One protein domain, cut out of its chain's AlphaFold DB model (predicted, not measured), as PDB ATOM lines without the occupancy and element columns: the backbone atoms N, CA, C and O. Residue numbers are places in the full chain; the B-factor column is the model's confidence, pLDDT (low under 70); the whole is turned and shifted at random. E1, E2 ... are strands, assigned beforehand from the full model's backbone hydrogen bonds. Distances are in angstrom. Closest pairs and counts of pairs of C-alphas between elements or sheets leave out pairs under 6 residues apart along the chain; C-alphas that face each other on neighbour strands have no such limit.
ATOM      1  N   TYR A  67     165.742 122.518  39.351       94.25
ATOM      2  CA  TYR A  67     166.265 122.302  38.006       94.25
ATOM      3  C   TYR A  67     167.557 123.097  37.813       94.25
ATOM      4  O   TYR A  67     167.568 124.310  38.031       94.25
ATOM      5  N   ILE A  68     168.630 122.424  37.407       92.75
ATOM      6  CA  ILE A  68     169.939 123.033  37.171       92.75
ATOM      7  C   ILE A  68     170.523 122.586  35.830       92.75
ATOM      8  O   ILE A  68     170.230 121.497  35.336       92.75
ATOM      9  N   GLN A  69     171.401 123.424  35.284       92.81
ATOM     10  CA  GLN A  69     172.370 123.033  34.267       92.81
ATOM     11  C   GLN A  69     173.770 123.159  34.869       92.81
ATOM     12  O   GLN A  69     174.123 124.210  35.408       92.81
ATOM     13  N   LEU A  70     174.550 122.082  34.803       90.94
ATOM     14  CA  LEU A  70     175.963 122.086  35.157       90.94
ATOM     15  C   LEU A  70     176.771 122.408  33.904       90.94
ATOM     16  O   LEU A  70     176.739 121.647  32.938       90.94
ATOM     17  N   LEU A  71     177.479 123.531  33.937       89.44
ATOM     18  CA  LEU A  71     178.269 124.042  32.823       89.44
ATOM     19  C   LEU A  71     179.759 123.930  33.142       89.44
ATOM     20  O   LEU A  71     180.154 124.191  34.278       89.44
ATOM     21  N   GLN A  72     180.562 123.613  32.132       86.88
ATOM     22  CA  GLN A  72     182.022 123.662  32.185       86.88
ATOM     23  C   GLN A  72     182.548 124.562  31.069       86.88
ATOM     24  O   GLN A  72     182.036 124.521  29.953       86.88
ATOM     25  N   LEU A  73     183.581 125.358  31.347       81.25
ATOM     26  CA  LEU A  73     184.222 126.166  30.308       81.25
ATOM     27  C   LEU A  73     184.921 125.274  29.270       81.25
ATOM     28  O   LEU A  73     185.800 124.472  29.607       81.25
ATOM     29  N   SER A  74     184.560 125.449  28.001       75.69
ATOM     30  CA  SER A  74     185.184 124.765  26.879       75.69
ATOM     31  C   SER A  74     186.543 125.390  26.576       75.69
ATOM     32  O   SER A  74     186.672 126.590  26.338       75.69
ATOM     33  N   GLU A  75     187.592 124.568  26.583       72.50
ATOM     34  CA  GLU A  75     188.950 125.023  26.255       72.50
ATOM     35  C   GLU A  75     189.120 125.268  24.743       72.50
ATOM     36  O   GLU A  75     190.015 126.009  24.320       72.50
ATOM     37  N   LYS A 235     178.931 134.548  25.194       73.12
ATOM     38  CA  LYS A 235     179.932 133.477  25.260       73.12
ATOM     39  C   LYS A 235     179.355 132.088  25.590       73.12
ATOM     40  O   LYS A 235     180.023 131.289  26.232       73.12
ATOM     41  N   PHE A 236     178.098 131.805  25.229       73.25
ATOM     42  CA  PHE A 236     177.463 130.515  25.544       73.25
ATOM     43  C   PHE A 236     178.122 129.346  24.802       73.25
ATOM     44  O   PHE A 236     178.129 128.233  25.305       73.25
ATOM     45  N   ASP A 237     178.719 129.630  23.647       68.75
ATOM     46  CA  ASP A 237     179.617 128.763  22.881       68.75
ATOM     47  C   ASP A 237     180.862 128.313  23.662       68.75
ATOM     48  O   ASP A 237     181.449 127.286  23.340       68.75
ATOM     49  N   GLN A 238     181.214 129.021  24.737       74.94
ATOM     50  CA  GLN A 238     182.331 128.680  25.616       74.94
ATOM     51  C   GLN A 238     181.930 127.757  26.766       74.94
ATOM     52  O   GLN A 238     182.764 127.509  27.629       74.94
ATOM     53  N   TYR A 239     180.684 127.279  26.828       81.25
ATOM     54  CA  TYR A 239     180.223 126.395  27.896       81.25
ATOM     55  C   TYR A 239     179.702 125.074  27.339       81.25
ATOM     56  O   TYR A 239     178.763 125.041  26.546       81.25
ATOM     57  N   ASP A 240     180.262 123.981  27.840       83.69
ATOM     58  CA  ASP A 240     179.752 122.634  27.635       83.69
ATOM     59  C   ASP A 240     178.761 122.288  28.755       83.69
ATOM     60  O   ASP A 240     179.053 122.456  29.944       83.69
ATOM     61  N   VAL A 241     177.574 121.795  28.390       88.88
ATOM     62  CA  VAL A 241     176.578 121.311  29.358       88.88
ATOM     63  C   VAL A 241     176.963 119.893  29.777       88.88
ATOM     64  O   VAL A 241     176.806 118.946  29.008       88.88
ATOM     65  N   LEU A 242     177.457 119.736  31.005       89.00
ATOM     66  CA  LEU A 242     177.805 118.431  31.575       89.00
ATOM     67  C   LEU A 242     176.581 117.677  32.103       89.00
ATOM     68  O   LEU A 242     176.555 116.449  32.111       89.00
ATOM     69  N   TYR A 243     175.583 118.416  32.590       91.25
ATOM     70  CA  TYR A 243     174.334 117.866  33.103       91.25
ATOM     71  C   TYR A 243     173.208 118.889  32.980       91.25
ATOM     72  O   TYR A 243     173.419 120.081  33.196       91.25
ATOM     73  N   GLU A 244     172.000 118.413  32.706       93.44
ATOM     74  CA  GLU A 244     170.780 119.208  32.718       93.44
ATOM     75  C   GLU A 244     169.645 118.384  33.335       93.44
ATOM     76  O   GLU A 244     169.331 117.292  32.860       93.44
ATOM     77  N   GLY A 245     169.032 118.894  34.404       93.31
ATOM     78  CA  GLY A 245     167.935 118.203  35.074       93.31
ATOM     79  C   GLY A 245     167.739 118.618  36.527       93.31
ATOM     80  O   GLY A 245     168.248 119.637  36.990       93.31
ATOM     81  N   ILE A 246     166.978 117.812  37.266       93.75
ATOM     82  CA  ILE A 246     166.709 118.046  38.689       93.75
ATOM     83  C   ILE A 246     167.928 117.644  39.525       93.75
ATOM     84  O   ILE A 246     168.509 116.586  39.297       93.75
ATOM     85  N   ALA A 247     168.297 118.470  40.498       93.69
ATOM     86  CA  ALA A 247     169.274 118.172  41.538       93.69
ATOM     87  C   ALA A 247     168.731 118.607  42.905       93.69
ATOM     88  O   ALA A 247     167.845 119.460  42.997       93.69
ATOM     89  N   THR A 248     169.279 118.046  43.979       94.50
ATOM     90  CA  THR A 248     168.887 118.394  45.345       94.50
ATOM     91  C   THR A 248     169.793 119.503  45.866       94.50
ATOM     92  O   THR A 248     171.001 119.326  46.023       94.50
ATOM     93  N   LYS A 249     169.209 120.662  46.157       92.81
ATOM     94  CA  LYS A 249     169.863 121.756  46.876       92.81
ATOM     95  C   LYS A 249     169.765 121.495  48.373       92.81
ATOM     96  O   LYS A 249     168.668 121.340  48.900       92.81
ATOM     97  N   ILE A 250     170.904 121.495  49.048       91.25
ATOM     98  CA  ILE A 250     171.053 121.287  50.486       91.25
ATOM     99  C   ILE A 250     171.525 122.605  51.100       91.25
ATOM    100  O   ILE A 250     172.558 123.151  50.707       91.25
ATOM    101  N   GLN A 251     170.763 123.128  52.056       88.69
ATOM    102  CA  GLN A 251     171.048 124.377  52.752       88.69
ATOM    103  C   GLN A 251     171.088 124.125  54.260       88.69
ATOM    104  O   GLN A 251     170.110 123.659  54.839       88.69
ATOM    105  N   GLU A 252     172.201 124.442  54.923       82.38
ATOM    106  CA  GLU A 252     172.242 124.396  56.389       82.38
ATOM    107  C   GLU A 252     171.432 125.552  56.980       82.38
ATOM    108  O   GLU A 252     171.632 126.716  56.610       82.38
ATOM    109  N   ILE A 253     170.567 125.234  57.940       73.81
ATOM    110  CA  ILE A 253     169.813 126.204  58.727       73.81
ATOM    111  C   ILE A 253     170.675 126.580  59.935       73.81
ATOM    112  O   ILE A 253     170.750 125.844  60.920       73.81
ATOM    113  N   LYS A 254     171.349 127.732  59.876       66.94
ATOM    114  CA  LYS A 254     172.072 128.288  61.031       66.94
ATOM    115  C   LYS A 254     171.210 129.321  61.753       66.94
ATOM    116  O   LYS A 254     170.617 130.198  61.137       66.94
ATOM    117  N   THR A 255     171.184 129.250  63.083       59.50
ATOM    118  CA  THR A 255     170.513 130.217  63.975       59.50
ATOM    119  C   THR A 255     171.212 131.582  64.028       59.50
ATOM    120  O   THR A 255     170.612 132.558  64.473       59.50
ATOM    121  N   ASN A 256     172.460 131.675  63.550       57.06
ATOM    122  CA  ASN A 256     173.230 132.916  63.436       57.06
ATOM    123  C   ASN A 256     173.362 133.346  61.967       57.06
ATOM    124  O   ASN A 256     173.396 132.506  61.076       57.06
ATOM    125  N   ARG A 257     173.463 134.664  61.734       54.50
ATOM    126  CA  ARG A 257     173.348 135.375  60.436       54.50
ATOM    127  C   ARG A 257     174.326 134.971  59.314       54.50
ATOM    128  O   ARG A 257     174.286 135.580  58.250       54.50
ATOM    129  N   GLU A 258     175.179 133.975  59.513       56.25
ATOM    130  CA  GLU A 258     176.053 133.426  58.474       56.25
ATOM    131  C   GLU A 258     175.469 132.104  57.977       56.25
ATOM    132  O   GLU A 258     175.718 131.040  58.542       56.25
ATOM    133  N   SER A 259     174.655 132.181  56.924       61.28
ATOM    134  CA  SER A 259     174.185 130.999  56.198       61.28
ATOM    135  C   SER A 259     175.386 130.264  55.601       61.28
ATOM    136  O   SER A 259     176.241 130.892  54.974       61.28
ATOM    137  N   ALA A 260     175.459 128.940  55.769       71.75
ATOM    138  CA  ALA A 260     176.429 128.142  55.022       71.75
ATOM    139  C   ALA A 260     176.145 128.253  53.517       71.75
ATOM    140  O   ALA A 260     175.005 128.519  53.115       71.75
ATOM    141  N   GLN A 261     177.166 128.064  52.685       84.81
ATOM    142  CA  GLN A 261     176.964 128.039  51.240       84.81
ATOM    143  C   GLN A 261     176.104 126.823  50.859       84.81
ATOM    144  O   GLN A 261     176.338 125.739  51.399       84.81
ATOM    145  N   PRO A 262     175.109 126.976  49.968       89.38
ATOM    146  CA  PRO A 262     174.306 125.849  49.517       89.38
ATOM    147  C   PRO A 262     175.163 124.848  48.741       89.38
ATOM    148  O   PRO A 262     176.028 125.238  47.949       89.38
ATOM    149  N   VAL A 263     174.859 123.568  48.930       91.12
ATOM    150  CA  VAL A 263     175.444 122.453  48.179       91.12
ATOM    151  C   VAL A 263     174.395 121.908  47.218       91.12
ATOM    152  O   VAL A 263     173.250 121.690  47.604       91.12
ATOM    153  N   TYR A 264     174.775 121.682  45.968       92.50
ATOM    154  CA  TYR A 264     173.939 121.053  44.951       92.50
ATOM    155  C   TYR A 264     174.442 119.639  44.722       92.50
ATOM    156  O   TYR A 264     175.581 119.451  44.298       92.50
ATOM    157  N   ALA A 265     173.608 118.653  45.022       92.12
ATOM    158  CA  ALA A 265     173.965 117.250  44.931       92.12
ATOM    159  C   ALA A 265     173.046 116.507  43.963       92.12
ATOM    160  O   ALA A 265     171.838 116.742  43.903       92.12
ATOM    161  N   LEU A 266     173.639 115.572  43.233       92.31
ATOM    162  CA  LEU A 266     172.943 114.623  42.387       92.31
ATOM    163  C   LEU A 266     173.564 113.248  42.595       92.31
ATOM    164  O   LEU A 266     174.784 113.103  42.644       92.31
ATOM    165  N   THR A 267     172.725 112.224  42.691       87.31
ATOM    166  CA  THR A 267     173.172 110.832  42.704       87.31
ATOM    167  C   THR A 267     172.228 110.019  41.832       87.31
ATOM    168  O   THR A 267     171.084 109.765  42.197       87.31
ATOM    169  N   THR A 268     172.710 109.637  40.655       84.88
ATOM    170  CA  THR A 268     172.028 108.752  39.701       84.88
ATOM    171  C   THR A 268     172.929 107.557  39.382       84.88
ATOM    172  O   THR A 268     174.062 107.488  39.857       84.88
ATOM    173  N   GLN A 269     172.446 106.601  38.581       82.31
ATOM    174  CA  GLN A 269     173.270 105.463  38.145       82.31
ATOM    175  C   GLN A 269     174.443 105.888  37.245       82.31
ATOM    176  O   GLN A 269     175.459 105.203  37.217       82.31
ATOM    177  N   GLU A 270     174.305 107.008  36.530       80.81
ATOM    178  CA  GLU A 270     175.275 107.467  35.527       80.81
ATOM    179  C   GLU A 270     176.150 108.619  36.038       80.81
ATOM    180  O   GLU A 270     177.337 108.683  35.730       80.81
ATOM    181  N   VAL A 271     175.580 109.520  36.842       80.62
ATOM    182  CA  VAL A 271     176.233 110.756  37.286       80.62
ATOM    183  C   VAL A 271     176.040 110.945  38.786       80.62
ATOM    184  O   VAL A 271     174.921 110.871  39.301       80.62
ATOM    185  N   THR A 272     177.137 111.220  39.487       89.94
ATOM    186  CA  THR A 272     177.130 111.610  40.900       89.94
ATOM    187  C   THR A 272     178.045 112.810  41.099       89.94
ATOM    188  O   THR A 272     179.220 112.747  40.744       89.94
ATOM    189  N   PHE A 273     177.523 113.889  41.676       91.25
ATOM    190  CA  PHE A 273     178.313 115.057  42.066       91.25
ATOM    191  C   PHE A 273     177.720 115.731  43.304       91.25
ATOM    192  O   PHE A 273     176.533 115.593  43.600       91.25
ATOM    193  N   ALA A 274     178.557 116.492  44.003       93.00
ATOM    194  CA  ALA A 274     178.162 117.438  45.036       93.00
ATOM    195  C   ALA A 274     179.018 118.694  44.858       93.00
ATOM    196  O   ALA A 274     180.242 118.597  44.881       93.00
ATOM    197  N   LEU A 275     178.374 119.835  44.622       93.00
ATOM    198  CA  LEU A 275     179.027 121.091  44.264       93.00
ATOM    199  C   LEU A 275     178.596 122.191  45.226       93.00
ATOM    200  O   LEU A 275     177.405 122.468  45.388       93.00
ATOM    201  N   THR A 276     179.566 122.831  45.853       92.50
ATOM    202  CA  THR A 276     179.368 123.920  46.800       92.50
ATOM    203  C   THR A 276     179.396 125.246  46.063       92.50
ATOM    204  O   THR A 276     180.362 125.577  45.380       92.50
ATOM    205  N   LYS A 277     178.360 126.065  46.241       91.81
ATOM    206  CA  LYS A 277     178.357 127.415  45.675       91.81
ATOM    207  C   LYS A 277     179.469 128.269  46.293       91.81
ATOM    208  O   LYS A 277     179.526 128.444  47.507       91.81
ATOM    209  N   THR A 278     180.306 128.869  45.457       90.81
ATOM    210  CA  THR A 278     181.385 129.781  45.870       90.81
ATOM    211  C   THR A 278     181.103 131.236  45.507       90.81
ATOM    212  O   THR A 278     181.610 132.141  46.168       90.81
ATOM    213  N   GLY A 279     180.262 131.483  44.497       89.00
ATOM    214  CA  GLY A 279     179.969 132.830  44.017       89.00
ATOM    215  C   GLY A 279     178.803 132.894  43.036       89.00
ATOM    216  O   GLY A 279     178.154 131.888  42.745       89.00
ATOM    217  N   GLU A 280     178.537 134.100  42.541       91.50
ATOM    218  CA  GLU A 280     177.551 134.373  41.496       91.50
ATOM    219  C   GLU A 280     178.142 135.334  40.468       91.50
ATOM    220  O   GLU A 280     178.827 136.291  40.835       91.50
ATOM    221  N   GLN A 281     177.840 135.112  39.192       88.12
ATOM    222  CA  GLN A 281     178.202 136.027  38.115       88.12
ATOM    223  C   GLN A 281     177.034 136.197  37.133       88.12
ATOM    224  O   GLN A 281     176.435 135.205  36.711       88.12
ATOM    225  N   PRO A 282     176.677 137.434  36.753       86.56
ATOM    226  CA  PRO A 282     175.676 137.659  35.723       86.56
ATOM    227  C   PRO A 282     176.269 137.398  34.330       86.56
ATOM    228  O   PRO A 282     177.326 137.929  33.993       86.56
ATOM    229  N   LEU A 283     175.561 136.638  33.496       84.56
ATOM    230  CA  LEU A 283     175.898 136.401  32.092       84.56
ATOM    231  C   LEU A 283     174.624 136.469  31.242       84.56
ATOM    232  O   LEU A 283     173.749 135.616  31.345       84.56
ATOM    233  N   CYS A 284     174.503 137.510  30.414       80.50
ATOM    234  CA  CYS A 284     173.384 137.701  29.482       80.50
ATOM    235  C   CYS A 284     171.975 137.484  30.063       80.50
ATOM    236  O   CYS A 284     171.141 136.795  29.482       80.50
ATOM    237  N   GLY A 285     171.697 138.097  31.214       82.75
ATOM    238  CA  GLY A 285     170.385 138.008  31.867       82.75
ATOM    239  C   GLY A 285     170.178 136.744  32.705       82.75
ATOM    240  O   GLY A 285     169.162 136.650  33.387       82.75
ATOM    241  N   TYR A 286     171.145 135.825  32.718       85.81
ATOM    242  CA  TYR A 286     171.208 134.701  33.649       85.81
ATOM    243  C   TYR A 286     172.182 135.001  34.791       85.81
ATOM    244  O   TYR A 286     173.133 135.766  34.624       85.81
ATOM    245  N   THR A 287     171.972 134.363  35.941       89.12
ATOM    246  CA  THR A 287     172.929 134.351  37.054       89.12
ATOM    247  C   THR A 287     173.567 132.973  37.117       89.12
ATOM    248  O   THR A 287     172.905 132.002  37.480       89.12
ATOM    249  N   LEU A 288     174.846 132.880  36.759       90.06
ATOM    250  CA  LEU A 288     175.619 131.655  36.914       90.06
ATOM    251  C   LEU A 288     176.117 131.541  38.352       90.06
ATOM    252  O   LEU A 288     176.576 132.524  38.938       90.06
ATOM    253  N   LEU A 289     176.049 130.334  38.904       91.56
ATOM    254  CA  LEU A 289     176.587 130.013  40.221       91.56
ATOM    255  C   LEU A 289     177.969 129.385  40.040       91.56
ATOM    256  O   LEU A 289     178.097 128.351  39.389       91.56
ATOM    257  N   SER A 290     178.998 130.004  40.610       90.69
ATOM    258  CA  SER A 290     180.344 129.427  40.626       90.69
ATOM    259  C   SER A 290     180.427 128.325  41.678       90.69
ATOM    260  O   SER A 290     179.773 128.415  42.722       90.69
ATOM    261  N   THR A 291     181.244 127.309  41.414       91.94
ATOM    262  CA  THR A 291     181.484 126.189  42.333       91.94
ATOM    263  C   THR A 291     182.944 126.170  42.792       91.94
ATOM    264  O   THR A 291     183.736 127.042  42.425       91.94
ATOM    265  N   GLU A 292     183.312 125.233  43.659       88.31
ATOM    266  CA  GLU A 292     184.697 124.982  44.075       88.31
ATOM    267  C   GLU A 292     185.573 124.438  42.937       88.31
ATOM    268  O   GLU A 292     186.802 124.485  43.027       88.31
TER     269      GLU A 292
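What this domain is: This is residues 67 to 75 and 235 to 292 of the 295 residues of the protein "uncharacterized protein LOC117216011" of Bombus bifarius (UniProt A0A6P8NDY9). A twisted sheet, E1 to E4, curls like part of a barrel; the hairpin of E5 and E6 is set off from it, near E1, and residues 253 to 258 stick out. The 67 printed residues, all strand by class, have six named strands, E1 to E6, in two antiparallel sheets, E1 E2 E3 E4 and E5 E6. The whole is only just loose, close to compact: radius of gyration of the C-alphas 13.5 A, spans 42 by 32 by 19 A.

How they stand to each other: E1, residues 67 to 73, is antiparallel to E2, residues 239 to 252, with N 68 and O 245 2.8 A apart. E2 bends by 83 degrees at residue 245. E2, E3, residues 263 to 267, and E4, residues 272 to 276, form a meander of two antiparallel hairpins; N 250 and O 263 are 2.8 A apart, N 264 and O 275 2.8 A. E4 runs on at 97 degrees into E5, residues 279 to 283. E5 and E6, residues 286 to 290, form a hairpin, with N 281 and O 288 2.9 A apart.

Where its parts are: E1, 19.9 A long, begins at C-alpha 67 (166.265, 122.302, 38.006). E2 measures 29.7 A. E6 ends at C-alpha 290 (180.344, 129.427, 40.626).

The domain as a whole: Residues 76 to 234 are cut out; C-alphas 75 and 235 are 12.4 A apart. Residues 237 and 254 to 259 have pLDDT under 70.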